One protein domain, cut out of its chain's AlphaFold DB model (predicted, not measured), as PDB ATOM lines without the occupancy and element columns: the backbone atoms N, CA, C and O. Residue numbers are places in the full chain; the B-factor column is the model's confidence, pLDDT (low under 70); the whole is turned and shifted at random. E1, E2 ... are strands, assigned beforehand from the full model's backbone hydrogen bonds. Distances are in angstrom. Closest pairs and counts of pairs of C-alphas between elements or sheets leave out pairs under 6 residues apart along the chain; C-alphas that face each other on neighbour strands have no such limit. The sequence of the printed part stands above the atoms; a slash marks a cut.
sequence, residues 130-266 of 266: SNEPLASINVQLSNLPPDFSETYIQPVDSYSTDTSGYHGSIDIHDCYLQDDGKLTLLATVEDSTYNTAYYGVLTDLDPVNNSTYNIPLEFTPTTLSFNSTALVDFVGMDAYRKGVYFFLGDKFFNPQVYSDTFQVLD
ATOM      1  N   SER A 130      46.806  57.285  73.385       69.81
ATOM      2  CA  SER A 130      47.033  58.716  73.626       69.81
ATOM      3  C   SER A 130      48.508  59.052  73.390       69.81
ATOM      4  O   SER A 130      49.369  58.372  73.933       69.81
ATOM      5  N   ASN A 131      48.820  60.108  72.633       70.69
ATOM      6  CA  ASN A 131      50.218  60.508  72.405       70.69
ATOM      7  C   ASN A 131      50.921  60.984  73.692       70.69
ATOM      8  O   ASN A 131      52.146  61.002  73.744       70.69
ATOM      9  N   GLU A 132      50.167  61.389  74.718       84.88
ATOM     10  CA  GLU A 132      50.724  61.883  75.981       84.88
ATOM     11  C   GLU A 132      50.892  60.732  76.990       84.88
ATOM     12  O   GLU A 132      49.896  60.060  77.294       84.88
ATOM     13  N   PRO A 133      52.105  60.504  77.533       90.50
ATOM     14  CA  PRO A 133      52.340  59.462  78.525       90.50
ATOM     15  C   PRO A 133      51.769  59.844  79.895       90.50
ATOM     16  O   PRO A 133      51.914  60.970  80.374       90.50
ATOM     17  N   LEU A 134      51.150  58.875  80.565       92.81
ATOM     18  CA  LEU A 134      50.649  58.994  81.937       92.81
ATOM     19  C   LEU A 134      51.781  58.881  82.966       92.81
ATOM     20  O   LEU A 134      51.744  59.526  84.017       92.81
ATOM     21  N   ALA A 135      52.781  58.055  82.664       95.88
ATOM     22  CA  ALA A 135      53.991  57.891  83.454       95.88
ATOM     23  C   ALA A 135      55.158  57.435  82.569       95.88
ATOM     24  O   ALA A 135      54.934  56.898  81.493       95.88
ATOM     25  N   SER A 136      56.389  57.586  83.051       97.31
ATOM     26  CA  SER A 136      57.577  56.948  82.473       97.31
ATOM     27  C   SER A 136      58.204  56.029  83.520       97.31
ATOM     28  O   SER A 136      58.431  56.462  84.653       97.31
ATOM     29  N   ILE A 137      58.426  54.756  83.199       98.38
ATOM     30  CA  ILE A 137      58.909  53.723  84.131       98.38
ATOM     31  C   ILE A 137      60.213  53.092  83.638       98.38
ATOM     32  O   ILE A 137      60.623  53.268  82.497       98.38
ATOM     33  N   ASN A 138      60.854  52.307  84.497       98.31
ATOM     34  CA  ASN A 138      61.973  51.447  84.132       98.31
ATOM     35  C   ASN A 138      61.640  49.994  84.485       98.31
ATOM     36  O   ASN A 138      60.915  49.727  85.448       98.31
ATOM     37  N   VAL A 139      62.219  49.050  83.755       98.44
ATOM     38  CA  VAL A 139      62.103  47.615  84.026       98.44
ATOM     39  C   VAL A 139      63.495  47.006  84.105       98.44
ATOM     40  O   VAL A 139      64.364  47.290  83.287       98.44
ATOM     41  N   GLN A 140      63.703  46.170  85.116       98.31
ATOM     42  CA  GLN A 140      64.916  45.392  85.305       98.31
ATOM     43  C   GLN A 140      64.550  43.912  85.313       98.31
ATOM     44  O   GLN A 140      63.782  43.455  86.164       98.31
ATOM     45  N   LEU A 141      65.116  43.146  84.389       98.12
ATOM     46  CA  LEU A 141      64.947  41.700  84.363       98.12
ATOM     47  C   LEU A 141      65.963  41.028  85.285       98.12
ATOM     48  O   LEU A 141      67.091  41.497  85.455       98.12
ATOM     49  N   SER A 142      65.558  39.930  85.912       96.94
ATOM     50  CA  SER A 142      66.428  39.111  86.758       96.94
ATOM     51  C   SER A 142      66.317  37.638  86.371       96.94
ATOM     52  O   SER A 142      65.348  37.239  85.728       96.94
ATOM     53  N   ASN A 143      67.326  36.839  86.736       95.56
ATOM     54  CA  ASN A 143      67.488  35.447  86.289       95.56
ATOM     55  C   ASN A 143      67.640  35.303  84.763       95.56
ATOM     56  O   ASN A 143      67.168  34.334  84.175       95.56
ATOM     57  N   LEU A 144      68.322  36.260  84.125       94.81
ATOM     58  CA  LEU A 144      68.632  36.185  82.698       94.81
ATOM     59  C   LEU A 144      69.495  34.946  82.403       94.81
ATOM     60  O   LEU A 144      70.478  34.705  83.117       94.81
ATOM     61  N   PRO A 145      69.171  34.167  81.356       91.50
ATOM     62  CA  PRO A 145      70.059  33.111  80.895       91.50
ATOM     63  C   PRO A 145      71.370  33.728  80.371       91.50
ATOM     64  O   PRO A 145      71.382  34.878  79.947       91.50
ATOM     65  N   PRO A 146      72.500  33.006  80.393       85.69
ATOM     66  CA  PRO A 146      73.796  33.578  80.017       85.69
ATOM     67  C   PRO A 146      73.923  33.943  78.527       85.69
ATOM     68  O   PRO A 146      74.734  34.803  78.198       85.69
ATOM     69  N   ASP A 147      73.132  33.313  77.652       85.06
ATOM     70  CA  ASP A 147      73.301  33.366  76.191       85.06
ATOM     71  C   ASP A 147      72.031  33.850  75.456       85.06
ATOM     72  O   ASP A 147      71.659  33.301  74.415       85.06
ATOM     73  N   PHE A 148      71.332  34.853  75.996       92.62
ATOM     74  CA  PHE A 148      70.201  35.464  75.286       92.62
ATOM     75  C   PHE A 148      70.632  36.472  74.222       92.62
ATOM     76  O   PHE A 148      71.721  37.048  74.290       92.62
ATOM     77  N   SER A 149      69.760  36.686  73.240       92.81
ATOM     78  CA  SER A 149      69.931  37.674  72.171       92.81
ATOM     79  C   SER A 149      69.272  39.007  72.527       92.81
ATOM     80  O   SER A 149      69.905  40.059  72.418       92.81
ATOM     81  N   GLU A 150      68.019  38.957  72.969       95.38
ATOM     82  CA  GLU A 150      67.178  40.129  73.188       95.38
ATOM     83  C   GLU A 150      66.087  39.885  74.230       95.38
ATOM     84  O   GLU A 150      65.791  38.756  74.626       95.38
ATOM     85  N   THR A 151      65.526  40.985  74.714       97.12
ATOM     86  CA  THR A 151      64.480  41.026  75.734       97.12
ATOM     87  C   THR A 151      63.376  41.969  75.298       97.12
ATOM     88  O   THR A 151      63.634  42.989  74.649       97.12
ATOM     89  N   TYR A 152      62.146  41.626  75.661       97.00
ATOM     90  CA  TYR A 152      60.964  42.351  75.228       97.00
ATOM     91  C   TYR A 152      59.949  42.488  76.359       97.00
ATOM     92  O   TYR A 152      59.731  41.539  77.114       97.00
ATOM     93  N   ILE A 153      59.329  43.664  76.484       97.81
ATOM     94  CA  ILE A 153      58.311  43.959  77.498       97.81
ATOM     95  C   ILE A 153      56.986  44.310  76.821       97.81
ATOM     96  O   ILE A 153      56.875  45.312  76.116       97.81
ATOM     97  N   GLN A 154      55.957  43.522  77.118       96.19
ATOM     98  CA  GLN A 154      54.568  43.739  76.722       96.19
ATOM     99  C   GLN A 154      53.738  44.323  77.877       96.19
ATOM    100  O   GLN A 154      54.037  44.039  79.043       96.19
ATOM    101  N   PRO A 155      52.678  45.106  77.588       92.94
ATOM    102  CA  PRO A 155      52.178  45.501  76.257       92.94
ATOM    103  C   PRO A 155      52.883  46.742  75.673       92.94
ATOM    104  O   PRO A 155      52.488  47.246  74.629       92.94
ATOM    105  N   VAL A 156      53.901  47.256  76.364       92.81
ATOM    106  CA  VAL A 156      54.552  48.554  76.108       92.81
ATOM    107  C   VAL A 156      55.543  48.559  74.934       92.81
ATOM    108  O   VAL A 156      56.223  49.560  74.735       92.81
ATOM    109  N   ASP A 157      55.659  47.445  74.204       89.62
ATOM    110  CA  ASP A 157      56.534  47.268  73.032       89.62
ATOM    111  C   ASP A 157      57.983  47.745  73.276       89.62
ATOM    112  O   ASP A 157      58.609  48.427  72.465       89.62
ATOM    113  N   SER A 158      58.523  47.438  74.464       95.38
ATOM    114  CA  SER A 158      59.892  47.828  74.816       95.38
ATOM    115  C   SER A 158      60.866  46.709  74.488       95.38
ATOM    116  O   SER A 158      60.859  45.664  75.132       95.38
ATOM    117  N   TYR A 159      61.748  46.973  73.530       95.06
ATOM    118  CA  TYR A 159      62.793  46.067  73.067       95.06
ATOM    119  C   TYR A 159      64.178  46.471  73.596       95.06
ATOM    120  O   TYR A 159      64.520  47.656  73.602       95.06
ATOM    121  N   SER A 160      65.000  45.498  74.001       95.00
ATOM    122  CA  SER A 160      66.383  45.738  74.432       95.00
ATOM    123  C   SER A 160      67.318  44.570  74.106       95.00
ATOM    124  O   SER A 160      66.994  43.408  74.348       95.00
ATOM    125  N   THR A 161      68.520  44.900  73.621       93.56
ATOM    126  CA  THR A 161      69.674  43.985  73.485       93.56
ATOM    127  C   THR A 161      70.704  44.182  74.601       93.56
ATOM    128  O   THR A 161      71.818  43.657  74.539       93.56
ATOM    129  N   ASP A 162      70.368  44.976  75.624       91.31
ATOM    130  CA  ASP A 162      71.221  45.168  76.791       91.31
ATOM    131  C   ASP A 162      71.325  43.854  77.574       91.31
ATOM    132  O   ASP A 162      70.336  43.326  78.086       91.31
ATOM    133  N   THR A 163      72.546  43.338  77.714       90.50
ATOM    134  CA  THR A 163      72.809  42.074  78.412       90.50
ATOM    135  C   THR A 163      72.524  42.138  79.914       90.50
ATOM    136  O   THR A 163      72.467  41.101  80.574       90.50
ATOM    137  N   SER A 164      72.313  43.333  80.473       94.12
ATOM    138  CA  SER A 164      71.821  43.512  81.839       94.12
ATOM    139  C   SER A 164      70.310  43.291  81.982       94.12
ATOM    140  O   SER A 164      69.832  43.229  83.113       94.12
ATOM    141  N   GLY A 165      69.562  43.176  80.876       94.62
ATOM    142  CA  GLY A 165      68.096  43.085  80.859       94.62
ATOM    143  C   GLY A 165      67.408  44.337  81.401       94.62
ATOM    144  O   GLY A 165      66.346  44.251  82.016       94.62
ATOM    145  N   TYR A 166      68.047  45.497  81.247       97.50
ATOM    146  CA  TYR A 166      67.484  46.782  81.631       97.50
ATOM    147  C   TYR A 166      66.715  47.418  80.466       97.50
ATOM    148  O   TYR A 166      67.199  47.477  79.333       97.50
ATOM    149  N   HIS A 167      65.532  47.947  80.774       98.00
ATOM    150  CA  HIS A 167      64.725  48.782  79.892       98.00
ATOM    151  C   HIS A 167      64.439  50.110  80.601       98.00
ATOM    152  O   HIS A 167      63.780  50.145  81.644       98.00
ATOM    153  N   GLY A 168      64.964  51.205  80.054       96.25
ATOM    154  CA  GLY A 168      64.842  52.536  80.645       96.25
ATOM    155  C   GLY A 168      63.806  53.409  79.947       96.25
ATOM    156  O   GLY A 168      63.647  53.314  78.734       96.25
ATOM    157  N   SER A 169      63.174  54.305  80.711       95.12
ATOM    158  CA  SER A 169      62.277  55.355  80.203       95.12
ATOM    159  C   SER A 169      61.154  54.830  79.301       95.12
ATOM    160  O   SER A 169      60.923  55.347  78.211       95.12
ATOM    161  N   ILE A 170      60.474  53.776  79.748       96.94
ATOM    162  CA  ILE A 170      59.295  53.235  79.078       96.94
ATOM    163  C   ILE A 170      58.113  54.153  79.374       96.94
ATOM    164  O   ILE A 170      57.670  54.252  80.522       96.94
ATOM    165  N   ASP A 171      57.577  54.772  78.335       95.69
ATOM    166  CA  ASP A 171      56.397  55.618  78.427       95.69
ATOM    167  C   ASP A 171      55.118  54.770  78.508       95.69
ATOM    168  O   ASP A 171      54.856  53.884  77.695       95.69
ATOM    169  N   ILE A 172      54.321  55.027  79.544       94.50
ATOM    170  CA  ILE A 172      53.079  54.317  79.834       94.50
ATOM    171  C   ILE A 172      51.905  55.169  79.388       94.50
ATOM    172  O   ILE A 172      51.634  56.224  79.962       94.50
ATOM    173  N   HIS A 173      51.185  54.668  78.394       91.25
ATOM    174  CA  HIS A 173      49.972  55.269  77.863       91.25
ATOM    175  C   HIS A 173      48.723  54.596  78.447       91.25
ATOM    176  O   HIS A 173      48.784  53.516  79.038       91.25
ATOM    177  N   ASP A 174      47.576  55.253  78.293       86.81
ATOM    178  CA  ASP A 174      46.272  54.780  78.771       86.81
ATOM    179  C   ASP A 174      45.885  53.402  78.221       86.81
ATOM    180  O   ASP A 174      45.395  52.559  78.967       86.81
ATOM    181  N   CYS A 175      46.190  53.143  76.954       84.31
ATOM    182  CA  CYS A 175      45.951  51.871  76.272       84.31
ATOM    183  C   CYS A 175      46.709  50.668  76.873       84.31
ATOM    184  O   CYS A 175      46.381  49.523  76.566       84.31
ATOM    185  N   TYR A 176      47.731  50.901  77.705       90.50
ATOM    186  CA  TYR A 176      48.483  49.843  78.388       90.50
ATOM    187  C   TYR A 176      47.930  49.527  79.778       90.50
ATOM    188  O   TYR A 176      48.376  48.570  80.419       90.50
ATOM    189  N   LEU A 177      46.987  50.335  80.268       91.94
ATOM    190  CA  LEU A 177      46.372  50.141  81.569       91.94
ATOM    191  C   LEU A 177      45.166  49.213  81.469       91.94
ATOM    192  O   LEU A 177      44.376  49.245  80.532       91.94
ATOM    193  N   GLN A 178      45.034  48.390  82.495       90.75
ATOM    194  CA  GLN A 178      43.916  47.498  82.731       90.75
ATOM    195  C   GLN A 178      42.659  48.283  83.106       90.75
ATOM    196  O   GLN A 178      42.737  49.441  83.513       90.75
ATOM    197  N   ASP A 179      41.502  47.621  83.061       82.88
ATOM    198  CA  ASP A 179      40.195  48.212  83.400       82.88
ATOM    199  C   ASP A 179      40.138  48.882  84.788       82.88
ATOM    200  O   ASP A 179      39.295  49.742  85.043       82.88
ATOM    201  N   ASP A 180      41.018  48.489  85.712       88.38
ATOM    202  CA  ASP A 180      41.153  49.062  87.054       88.38
ATOM    203  C   ASP A 180      42.280  50.107  87.181       88.38
ATOM    204  O   ASP A 180      42.628  50.517  88.291       88.38
ATOM    205  N   GLY A 181      42.843  50.551  86.055       91.06
ATOM    206  CA  GLY A 181      43.929  51.526  85.968       91.06
ATOM    207  C   GLY A 181      45.306  50.973  86.336       91.06
ATOM    208  O   GLY A 181      46.250  51.750  86.484       91.06
ATOM    209  N   LYS A 182      45.433  49.654  86.529       96.69
ATOM    210  CA  LYS A 182      46.703  48.997  86.855       96.69
ATOM    211  C   LYS A 182      47.451  48.552  85.606       96.69
ATOM    212  O   LYS A 182      46.896  48.486  84.519       96.69
ATOM    213  N   LEU A 183      48.721  48.220  85.765       96.25
ATOM    214  CA  LEU A 183      49.597  47.745  84.707       96.25
ATOM    215  C   LEU A 183      49.938  46.269  84.936       96.25
ATOM    216  O   LEU A 183      50.296  45.857  86.040       96.25
ATOM    217  N   THR A 184      49.861  45.468  83.877       97.50
ATOM    218  CA  THR A 184      50.483  44.142  83.832       97.50
ATOM    219  C   THR A 184      51.621  44.193  82.825       97.50
ATOM    220  O   THR A 184      51.420  44.643  81.702       97.50
ATOM    221  N   LEU A 185      52.807  43.758  83.242       97.88
ATOM    222  CA  LEU A 185      53.999  43.681  82.408       97.88
ATOM    223  C   LEU A 185      54.374  42.221  82.213       97.88
ATOM    224  O   LEU A 185      54.562  41.496  83.190       97.88
ATOM    225  N   LEU A 186      54.509  41.819  80.958       97.81
ATOM    226  CA  LEU A 186      55.022  40.519  80.553       97.81
ATOM    227  C   LEU A 186      56.393  40.741  79.921       97.81
ATOM    228  O   LEU A 186      56.506  41.475  78.946       97.81
ATOM    229  N   ALA A 187      57.420  40.120  80.484       98.00
ATOM    230  CA  ALA A 187      58.766  40.139  79.941       98.00
ATOM    231  C   ALA A 187      59.081  38.800  79.284       98.00
ATOM    232  O   ALA A 187      58.851  37.756  79.895       98.00
ATOM    233  N   THR A 188      59.660  38.831  78.093       97.19
ATOM    234  CA  THR A 188      60.219  37.659  77.417       97.19
ATOM    235  C   THR A 188      61.705  37.863  77.162       97.19
ATOM    236  O   THR A 188      62.197  38.990  77.060       97.19
ATOM    237  N   VAL A 189      62.433  36.755  77.086       96.56
ATOM    238  CA  VAL A 189      63.817  36.722  76.619       96.56
ATOM    239  C   VAL A 189      63.925  35.732  75.475       96.56
ATOM    240  O   VAL A 189      63.429  34.605  75.578       96.56
ATOM    241  N   GLU A 190      64.576  36.145  74.398       94.25
ATOM    242  CA  GLU A 190      64.774  35.319  73.216       94.25
ATOM    243  C   GLU A 190      66.171  34.703  73.183       94.25
ATOM    244  O   GLU A 190      67.154  35.256  73.689       94.25
ATOM    245  N   ASP A 191      66.263  33.517  72.592       90.69
ATOM    246  CA  ASP A 191      67.536  32.887  72.280       90.69
ATOM    247  C   ASP A 191      68.089  33.352  70.920       90.69
ATOM    248  O   ASP A 191      67.471  34.093  70.156       90.69
ATOM    249  N   SER A 192      69.285  32.875  70.572       88.06
ATOM    250  CA  SER A 192      69.931  33.180  69.283       88.06
ATOM    251  C   SER A 192      69.151  32.740  68.031       88.06
ATOM    252  O   SER A 192      69.559  33.060  66.913       88.06
ATOM    253  N   THR A 193      68.069  31.978  68.199       87.44
ATOM    254  CA  THR A 193      67.176  31.520  67.132       87.44
ATOM    255  C   THR A 193      65.837  32.256  67.111       87.44
ATOM    256  O   THR A 193      64.967  31.856  66.340       87.44
ATOM    257  N   TYR A 194      65.700  33.337  67.889       85.06
ATOM    258  CA  TYR A 194      64.477  34.138  68.033       85.06
ATOM    259  C   TYR A 194      63.293  33.336  68.582       85.06
ATOM    260  O   TYR A 194      62.134  33.588  68.263       85.06
ATOM    261  N   ASN A 195      63.584  32.312  69.388       88.56
ATOM    262  CA  ASN A 195      62.564  31.627  70.167       88.56
ATOM    263  C   ASN A 195      62.569  32.196  71.581       88.56
ATOM    264  O   ASN A 195      63.633  32.396  72.172       88.56
ATOM    265  N   THR A 196      61.385  32.402  72.161       93.19
ATOM    266  CA  THR A 196      61.306  32.753  73.580       93.19
ATOM    267  C   THR A 196      61.858  31.593  74.413       93.19
ATOM    268  O   THR A 196      61.393  30.458  74.318       93.19
ATOM    269  N   ALA A 197      62.861  31.869  75.241       94.12
ATOM    270  CA  ALA A 197      63.489  30.881  76.113       94.12
ATOM    271  C   ALA A 197      62.914  30.937  77.532       94.12
ATOM    272  O   ALA A 197      62.636  29.896  78.129       94.12
ATOM    273  N   TYR A 198      62.708  32.149  78.055       96.56
ATOM    274  CA  TYR A 198      62.107  32.381  79.367       96.56
ATOM    275  C   TYR A 198      61.147  33.568  79.329       96.56
ATOM    276  O   TYR A 198      61.236  34.439  78.461       96.56
ATOM    277  N   TYR A 199      60.247  33.617  80.301       97.81
ATOM    278  CA  TYR A 199      59.368  34.754  80.512       97.81
ATOM    279  C   TYR A 199      59.078  34.976  81.999       97.81
ATOM    280  O   TYR A 199      59.327  34.120  82.855       97.81
ATOM    281  N   GLY A 200      58.572  36.163  82.306       97.81
ATOM    282  CA  GLY A 200      58.173  36.578  83.642       97.81
ATOM    283  C   GLY A 200      57.037  37.587  83.570       97.81
ATOM    284  O   GLY A 200      56.890  38.295  82.576       97.81
ATOM    285  N   VAL A 201      56.225  37.661  84.620       97.31
ATOM    286  CA  VAL A 201      55.068  38.558  84.658       97.31
ATOM    287  C   VAL A 201      54.990  39.294  85.988       97.31
ATOM    288  O   VAL A 201      55.184  38.713  87.055       97.31
ATOM    289  N   LEU A 202      54.661  40.580  85.929       97.69
ATOM    290  CA  LEU A 202      54.165  41.339  87.070       97.69
ATOM    291  C   LEU A 202      52.760  41.824  86.754       97.69
ATOM    292  O   LEU A 202      52.504  42.326  85.665       97.69
ATOM    293  N   THR A 203      51.850  41.694  87.711       97.12
ATOM    294  CA  THR A 203      50.441  42.052  87.523       97.12
ATOM    295  C   THR A 203      50.012  43.120  88.513       97.12
ATOM    296  O   THR A 203      50.591  43.245  89.592       97.12
ATOM    297  N   ASP A 204      48.971  43.864  88.144       96.81
ATOM    298  CA  ASP A 204      48.281  44.827  89.004       96.81
ATOM    299  C   ASP A 204      49.203  45.922  89.601       96.81
ATOM    300  O   ASP A 204      49.011  46.377  90.730       96.81
ATOM    301  N   LEU A 205      50.212  46.357  88.836       97.56
ATOM    302  CA  LEU A 205      51.159  47.404  89.218       97.56
ATOM    303  C   LEU A 205      50.530  48.800  89.116       97.56
ATOM    304  O   LEU A 205      49.788  49.095  88.184       97.56
ATOM    305  N   ASP A 206      50.883  49.696  90.032       97.62
ATOM    306  CA  ASP A 206      50.632  51.130  89.857       97.62
ATOM    307  C   ASP A 206      51.707  51.735  88.948       97.62
ATOM    308  O   ASP A 206      52.877  51.544  89.274       97.62
ATOM    309  N   PRO A 207      51.380  52.476  87.870       94.81
ATOM    310  CA  PRO A 207      52.372  53.127  87.013       94.81
ATOM    311  C   PRO A 207      52.927  54.390  87.693       94.81
ATOM    312  O   PRO A 207      52.331  55.467  87.646       94.81
ATOM    313  N   VAL A 208      54.074  54.271  88.363       97.19
ATOM    314  CA  VAL A 208      54.677  55.369  89.132       97.19
ATOM    315  C   VAL A 208      55.892  55.928  88.398       97.19
ATOM    316  O   VAL A 208      56.857  55.211  88.138       97.19
ATOM    317  N   ASN A 209      55.877  57.237  88.135       97.38
ATOM    318  CA  ASN A 209      56.960  57.944  87.446       97.38
ATOM    319  C   ASN A 209      58.354  57.627  88.013       97.38
ATOM    320  O   ASN A 209      58.593  57.735  89.218       97.38
ATOM    321  N   ASN A 210      59.276  57.297  87.110       95.94
ATOM    322  CA  ASN A 210      60.671  56.923  87.334       95.94
ATOM    323  C   ASN A 210      60.886  55.700  88.243       95.94
ATOM    324  O   ASN A 210      62.008  55.473  88.698       95.94
ATOM    325  N   SER A 211      59.848  54.909  88.525       97.88
ATOM    326  CA  SER A 211      59.998  53.678  89.307       97.88
ATOM    327  C   SER A 211      60.619  52.564  88.475       97.88
ATOM    328  O   SER A 211      60.388  52.480  87.272       97.88
ATOM    329  N   THR A 212      61.393  51.698  89.130       98.38
ATOM    330  CA  THR A 212      61.965  50.494  88.516       98.38
ATOM    331  C   THR A 212      61.218  49.259  89.004       98.38
ATOM    332  O   THR A 212      61.212  48.972  90.203       98.38
ATOM    333  N   TYR A 213      60.625  48.510  88.078       98.44
ATOM    334  CA  TYR A 213      59.970  47.232  88.358       98.44
ATOM    335  C   TYR A 213      60.919  46.081  88.037       98.44
ATOM    336  O   TYR A 213      61.512  46.046  86.962       98.44
ATOM    337  N   ASN A 214      61.074  45.145  88.974       98.38
ATOM    338  CA  ASN A 214      61.955  43.992  88.799       98.38
ATOM    339  C   ASN A 214      61.129  42.771  88.400       98.38
ATOM    340  O   ASN A 214      60.334  42.298  89.213       98.38
ATOM    341  N   ILE A 215      61.321  42.259  87.185       98.44
ATOM    342  CA  ILE A 215      60.598  41.087  86.680       98.44
ATOM    343  C   ILE A 215      61.546  39.879  86.715       98.44
ATOM    344  O   ILE A 215      62.566  39.880  86.019       98.44
ATOM    345  N   PRO A 216      61.276  38.859  87.544       97.69
ATOM    346  CA  PRO A 216      62.044  37.623  87.515       97.69
ATOM    347  C   PRO A 216      61.573  36.733  86.358       97.69
ATOM    348  O   PRO A 216      60.377  36.498  86.189       97.69
ATOM    349  N   LEU A 217      62.516  36.244  85.549       97.00
ATOM    350  CA  LEU A 217      62.246  35.305  84.459       97.00
ATOM    351  C   LEU A 217      62.269  33.873  85.007       97.00
ATOM    352  O   LEU A 217      63.312  33.224  85.049       97.00
ATOM    353  N   GLU A 218      61.129  33.410  85.516       95.56
ATOM    354  CA  GLU A 218      61.017  32.125  86.234       95.56
ATOM    355  C   GLU A 218      60.302  31.038  85.429       95.56
ATOM    356  O   GLU A 218      60.285  29.877  85.843       95.56
ATOM    357  N   PHE A 219      59.729  31.396  84.281       96.81
ATOM    358  CA  PHE A 219      58.936  30.493  83.463       96.81
ATOM    359  C   PHE A 219      59.601  30.228  82.118       96.81
ATOM    360  O   PHE A 219      60.338  31.061  81.595       96.81
ATOM    361  N   THR A 220      59.315  29.063  81.548       95.81
ATOM    362  CA  THR A 220      59.738  28.656  80.203       95.81
ATOM    363  C   THR A 220      58.500  28.390  79.356       95.81
ATOM    364  O   THR A 220      57.542  27.838  79.904       95.81
ATOM    365  N   PRO A 221      58.491  28.719  78.055       96.00
ATOM    366  CA  PRO A 221      57.336  28.450  77.202       96.00
ATOM    367  C   PRO A 221      56.993  26.961  77.116       96.00
ATOM    368  O   PRO A 221      57.875  26.096  77.124       96.00
ATOM    369  N   THR A 222      55.708  26.673  76.960       95.19
ATOM    370  CA  THR A 222      55.188  25.329  76.726       95.19
ATOM    371  C   THR A 222      55.068  25.065  75.233       95.19
ATOM    372  O   THR A 222      54.647  25.914  74.451       95.19
ATOM    373  N   THR A 223      55.437  23.859  74.804       94.62
ATOM    374  CA  THR A 223      55.205  23.412  73.428       94.62
ATOM    375  C   THR A 223      53.813  22.809  73.300       94.62
ATOM    376  O   THR A 223      53.518  21.774  73.902       94.62
ATOM    377  N   LEU A 224      52.981  23.409  72.456       92.88
ATOM    378  CA  LEU A 224      51.692  22.862  72.059       92.88
ATOM    379  C   LEU A 224      51.791  22.185  70.697       92.88
ATOM    380  O   LEU A 224      52.567  22.581  69.833       92.88
ATOM    381  N   SER A 225      50.971  21.156  70.506       95.25
ATOM    382  CA  SER A 225      50.816  20.442  69.238       95.25
ATOM    383  C   SER A 225      49.424  20.673  68.669       95.25
ATOM    384  O   SER A 225      48.452  20.626  69.426       95.25
ATOM    385  N   PHE A 226      49.307  20.809  67.351       92.81
ATOM    386  CA  PHE A 226      48.012  20.843  66.674       92.81
ATOM    387  C   PHE A 226      47.915  19.792  65.569       92.81
ATOM    388  O   PHE A 226      48.910  19.304  65.031       92.81
ATOM    389  N   ASN A 227      46.677  19.459  65.217       95.62
ATOM    390  CA  ASN A 227      46.341  18.654  64.053       95.62
ATOM    391  C   ASN A 227      45.053  19.216  63.439       95.62
ATOM    392  O   ASN A 227      44.076  19.440  64.153       95.62
ATOM    393  N   SER A 228      45.071  19.457  62.133       92.19
ATOM    394  CA  SER A 228      43.994  20.072  61.371       92.19
ATOM    395  C   SER A 228      43.675  19.249  60.126       92.19
ATOM    396  O   SER A 228      44.540  18.622  59.517       92.19
ATOM    397  N   THR A 229      42.413  19.283  59.705       91.88
ATOM    398  CA  THR A 229      41.979  18.733  58.412       91.88
ATOM    399  C   THR A 229      42.216  19.697  57.246       91.88
ATOM    400  O   THR A 229      41.991  19.322  56.097       91.88
ATOM    401  N   ALA A 230      42.638  20.932  57.525       91.50
ATOM    402  CA  ALA A 230      42.978  21.958  56.545       91.50
ATOM    403  C   ALA A 230      44.462  22.340  56.658       91.50
ATOM    404  O   ALA A 230      45.065  22.176  57.718       91.50
ATOM    405  N   LEU A 231      45.034  22.851  55.564       94.12
ATOM    406  CA  LEU A 231      46.379  23.421  55.577       94.12
ATOM    407  C   LEU A 231      46.406  24.674  56.457       94.12
ATOM    408  O   LEU A 231      45.536  25.534  56.336       94.12
ATOM    409  N   VAL A 232      47.414  24.751  57.318       90.00
ATOM    410  CA  VAL A 232      47.667  25.848  58.251       90.00
ATOM    411  C   VAL A 232      48.984  26.515  57.866       90.00
ATOM    412  O   VAL A 232      50.004  25.840  57.711       90.00
ATOM    413  N   ASP A 233      48.956  27.832  57.687       93.25
ATOM    414  CA  ASP A 233      50.122  28.698  57.468       93.25
ATOM    415  C   ASP A 233      50.505  29.517  58.700       93.25
ATOM    416  O   ASP A 233      51.621  30.028  58.754       93.25
ATOM    417  N   PHE A 234      49.619  29.614  59.689       91.69
ATOM    418  CA  PHE A 234      49.840  30.379  60.906       91.69
ATOM    419  C   PHE A 234      49.092  29.771  62.093       91.69
ATOM    420  O   PHE A 234      47.923  29.395  61.984       91.69
ATOM    421  N   VAL A 235      49.759  29.708  63.243       90.19
ATOM    422  CA  VAL A 235      49.123  29.484  64.544       90.19
ATOM    423  C   VAL A 235      49.638  30.552  65.495       90.19
ATOM    424  O   VAL A 235      50.841  30.782  65.539       90.19
ATOM    425  N   GLY A 236      48.739  31.166  66.257       90.31
ATOM    426  CA  GLY A 236      49.065  32.151  67.281       90.31
ATOM    427  C   GLY A 236      48.211  31.942  68.523       90.31
ATOM    428  O   GLY A 236      47.126  31.353  68.451       90.31
ATOM    429  N   MET A 237      48.716  32.398  69.661       87.62
ATOM    430  CA  MET A 237      47.990  32.425  70.918       87.62
ATOM    431  C   MET A 237      48.123  33.800  71.558       87.62
ATOM    432  O   MET A 237      49.217  34.332  71.727       87.62
ATOM    433  N   ASP A 238      46.977  34.328  71.963       90.25
ATOM    434  CA  ASP A 238      46.843  35.636  72.581       90.25
ATOM    435  C   ASP A 238      46.136  35.501  73.928       90.25
ATOM    436  O   ASP A 238      45.312  34.603  74.134       90.25
ATOM    437  N   ALA A 239      46.405  36.434  74.834       86.38
ATOM    438  CA  ALA A 239      45.678  36.582  76.080       86.38
ATOM    439  C   ALA A 239      45.131  37.993  76.246       86.38
ATOM    440  O   ALA A 239      45.721  38.984  75.827       86.38
ATOM    441  N   TYR A 240      44.003  38.069  76.945       86.44
ATOM    442  CA  TYR A 240      43.430  39.324  77.398       86.44
ATOM    443  C   TYR A 240      43.332  39.308  78.912       86.44
ATOM    444  O   TYR A 240      42.684  38.438  79.501       86.44
ATOM    445  N   ARG A 241      43.937  40.304  79.555       86.88
ATOM    446  CA  ARG A 241      43.852  40.477  81.002       86.88
ATOM    447  C   ARG A 241      43.300  41.854  81.331       86.88
ATOM    448  O   ARG A 241      44.024  42.839  81.236       86.88
ATOM    449  N   LYS A 242      42.050  41.887  81.814       87.62
ATOM    450  CA  LYS A 242      41.351  43.122  82.227       87.62
ATOM    451  C   LYS A 242      41.440  44.206  81.139       87.62
ATOM    452  O   LYS A 242      41.970  45.282  81.385       87.62
ATOM    453  N   GLY A 243      41.045  43.848  79.918       78.81
ATOM    454  CA  GLY A 243      41.013  44.766  78.776       78.81
ATOM    455  C   GLY A 243      42.336  44.957  78.020       78.81
ATOM    456  O   GLY A 243      42.311  45.482  76.913       78.81
ATOM    457  N   VAL A 244      43.470  44.464  78.531       85.44
ATOM    458  CA  VAL A 244      44.780  44.598  77.863       85.44
ATOM    459  C   VAL A 244      45.165  43.310  77.138       85.44
ATOM    460  O   VAL A 244      45.060  42.222  77.714       85.44
ATOM    461  N   TYR A 245      45.602  43.451  75.886       87.75
ATOM    462  CA  TYR A 245      46.086  42.376  75.018       87.75
ATOM    463  C   TYR A 245      47.546  42.012  75.320       87.75
ATOM    464  O   TYR A 245      48.379  42.890  75.550       87.75
ATOM    465  N   PHE A 246      47.846  40.717  75.270       91.00
ATOM    466  CA  PHE A 246      49.183  40.147  75.370       91.00
ATOM    467  C   PHE A 246      49.350  39.076  74.302       91.00
ATOM    468  O   PHE A 246      48.506  38.190  74.156       91.00
ATOM    469  N   PHE A 247      50.472  39.128  73.610       91.75
ATOM    470  CA  PHE A 247      50.892  38.118  72.664       91.75
ATOM    471  C   PHE A 247      51.649  37.008  73.401       91.75
ATOM    472  O   PHE A 247      52.661  37.267  74.059       91.75
ATOM    473  N   LEU A 248      51.152  35.773  73.303       92.62
ATOM    474  CA  LEU A 248      51.717  34.609  73.992       92.62
ATOM    475  C   LEU A 248      52.548  33.706  73.074       92.62
ATOM    476  O   LEU A 248      53.106  32.727  73.553       92.62
ATOM    477  N   GLY A 249      52.644  34.004  71.782       90.50
ATOM    478  CA  GLY A 249      53.486  33.265  70.844       90.50
ATOM    479  C   GLY A 249      52.764  32.902  69.553       90.50
ATOM    480  O   GLY A 249      51.547  32.716  69.524       90.50
ATOM    481  N   ASP A 250      53.539  32.774  68.482       91.62
ATOM    482  CA  ASP A 250      53.061  32.361  67.172       91.62
ATOM    483  C   ASP A 250      54.073  31.486  66.427       91.62
ATOM    484  O   ASP A 250      55.185  31.208  66.883       91.62
ATOM    485  N   LYS A 251      53.638  30.987  65.271       91.31
ATOM    486  CA  LYS A 251      54.498  30.344  64.289       91.31
ATOM    487  C   LYS A 251      53.870  30.419  62.905       91.31
ATOM    488  O   LYS A 251      52.728  29.998  62.705       91.31
ATOM    489  N   PHE A 252      54.659  30.874  61.935       92.19
ATOM    490  CA  PHE A 252      54.337  30.788  60.512       92.19
ATOM    491  C   PHE A 252      54.908  29.503  59.892       92.19
ATOM    492  O   PHE A 252      56.040  29.106  60.178       92.19
ATOM    493  N   PHE A 253      54.151  28.875  58.993       90.19
ATOM    494  CA  PHE A 253      54.518  27.635  58.307       90.19
ATOM    495  C   PHE A 253      54.607  27.857  56.799       90.19
ATOM    496  O   PHE A 253      53.614  28.144  56.127       90.19
ATOM    497  N   ASN A 254      55.809  27.682  56.249       91.25
ATOM    498  CA  ASN A 254      56.043  27.714  54.810       91.25
ATOM    499  C   ASN A 254      56.992  26.566  54.395       91.25
ATOM    500  O   ASN A 254      58.191  26.648  54.675       91.25
ATOM    501  N   PRO A 255      56.496  25.498  53.736       94.88
ATOM    502  CA  PRO A 255      55.129  25.330  53.232       94.88
ATOM    503  C   PRO A 255      54.090  25.128  54.347       94.88
ATOM    504  O   PRO A 255      54.439  24.779  55.471       94.88
ATOM    505  N   GLN A 256      52.812  25.317  54.005       96.19
ATOM    506  CA  GLN A 256      51.680  25.079  54.907       96.19
ATOM    507  C   GLN A 256      51.631  23.610  55.363       96.19
ATOM    508  O   GLN A 256      51.982  22.703  54.598       96.19
ATOM    509  N   VAL A 257      51.152  23.361  56.583       96.75
ATOM    510  CA  VAL A 257      51.161  22.030  57.218       96.75
ATOM    511  C   VAL A 257      49.785  21.637  57.758       96.75
ATOM    512  O   VAL A 257      48.948  22.489  58.033       96.75
ATOM    513  N   TYR A 258      49.540  20.337  57.933       96.94
ATOM    514  CA  TYR A 258      48.332  19.831  58.613       96.94
ATOM    515  C   TYR A 258      48.534  19.651  60.123       96.94
ATOM    516  O   TYR A 258      47.572  19.612  60.884       96.94
ATOM    517  N   SER A 259      49.783  19.516  60.566       96.69
ATOM    518  CA  SER A 259      50.140  19.295  61.965       96.69
ATOM    519  C   SER A 259      51.574  19.737  62.212       96.69
ATOM    520  O   SER A 259      52.451  19.392  61.417       96.69
ATOM    521  N   ASP A 260      51.816  20.422  63.321       96.62
ATOM    522  CA  ASP A 260      53.146  20.729  63.847       96.62
ATOM    523  C   ASP A 260      53.010  21.105  65.338       96.62
ATOM    524  O   ASP A 260      51.961  20.919  65.969       96.62
ATOM    525  N   THR A 261      54.089  21.626  65.901       94.38
ATOM    526  CA  THR A 261      54.193  22.202  67.228       94.38
ATOM    527  C   THR A 261      54.588  23.674  67.160       94.38
ATOM    528  O   THR A 261      55.222  24.119  66.193       94.38
ATOM    529  N   PHE A 262      54.224  24.421  68.196       92.88
ATOM    530  CA  PHE A 262      54.596  25.819  68.408       92.88
ATOM    531  C   PHE A 262      54.751  26.086  69.912       92.88
ATOM    532  O   PHE A 262      54.249  25.312  70.733       92.88
ATOM    533  N   GLN A 263      55.505  27.123  70.274       93.56
ATOM    534  CA  GLN A 263      55.720  27.511  71.669       93.56
ATOM    535  C   GLN A 263      54.727  28.596  72.073       93.56
ATOM    536  O   GLN A 263      54.442  29.491  71.282       93.56
ATOM    537  N   VAL A 264      54.229  28.509  73.305       93.69
ATOM    538  CA  VAL A 264      53.374  29.527  73.918       93.69
ATOM    539  C   VAL A 264      53.796  29.811  75.352       93.69
ATOM    540  O   VAL A 264      54.352  28.945  76.031       93.69
ATOM    541  N   LEU A 265      53.518  31.020  75.817       94.81
ATOM    542  CA  LEU A 265      53.599  31.390  77.228       94.81
ATOM    543  C   LEU A 265      52.324  30.897  77.938       94.81
ATOM    544  O   LEU A 265      51.241  30.973  77.355       94.81
ATOM    545  N   ASP A 266      52.458  30.382  79.163       85.00
ATOM    546  CA  ASP A 266      51.342  29.807  79.941       85.00
ATOM    547  C   ASP A 266      50.636  30.840  80.836       85.00
ATOM    548  O   ASP A 266      51.304  31.780  81.331       85.00
TER     549      ASP A 266
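AT A GLANCE: This is residues 130 to 266 of the 266 residues of an uncharacterized protein of Spirochaetes bacterium (UniProt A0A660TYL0). Two sheets, E4 E1 E7 and E3 E2 E5 E6, lie face to face as a small sandwich, drawn close at both edges, where E3 nears E4 and E6 nears E7; the long hairpin E8 and E9, bent back on itself, reaches away to one side and makes the length. The printed part has 137 residues, no named helix and nine strands, E1 to E9 in order; the class is all strand. Sheet E4 E1 E7 is mixed, the others antiparallel. The whole is compact, with a radius of gyration of the C-alphas of 16.3 A, and spans 50 by 35 by 24 A.

HOW THE PARTS SIT: E1, residues 135 to 142, is antiparallel to E4, residues 166 to 172 (N 137 to O 170, 2.8 A), and parallel to E7, residues 212 to 216 (N 140 to O 213, 2.9 A). E2, residues 150 to 154, forms a hairpin with E3, residues 158 to 160 (N 151 to O 160, 2.9 A). E5, residues 183 to 190, is antiparallel to E2 (N 152 to O 188, 3.0 A) and forms a hairpin with E6, residues 196 to 205 (N 187 to O 200, 2.8 A). The facing parts of these sheets are 8.6 A centre to centre. The closest C-alphas of E6 and E7, Gly 200 and Pro 216, are 5.6 A apart. E8, residues 222 to 241, and E9, residues 244 to 264, are a hairpin (N 239 to O 246, 2.8 A); it faces E3 E2 E5 E6 at 11.1 A, completing a stack of sheets, three face to face in turn.

IN THESE COORDINATES: E1 begins at C-alpha 135 (53.991, 57.891, 83.454) and runs 22.8 A; E6 runs 23.7 A. E9 ends at C-alpha 264 (53.374, 29.527, 73.918).

THE WHOLE: The C-alphas farthest apart, Asn 210 and Thr 229, are 51.4 A apart. The printed part has no cut and no long link. Residue 130 is under pLDDT 70.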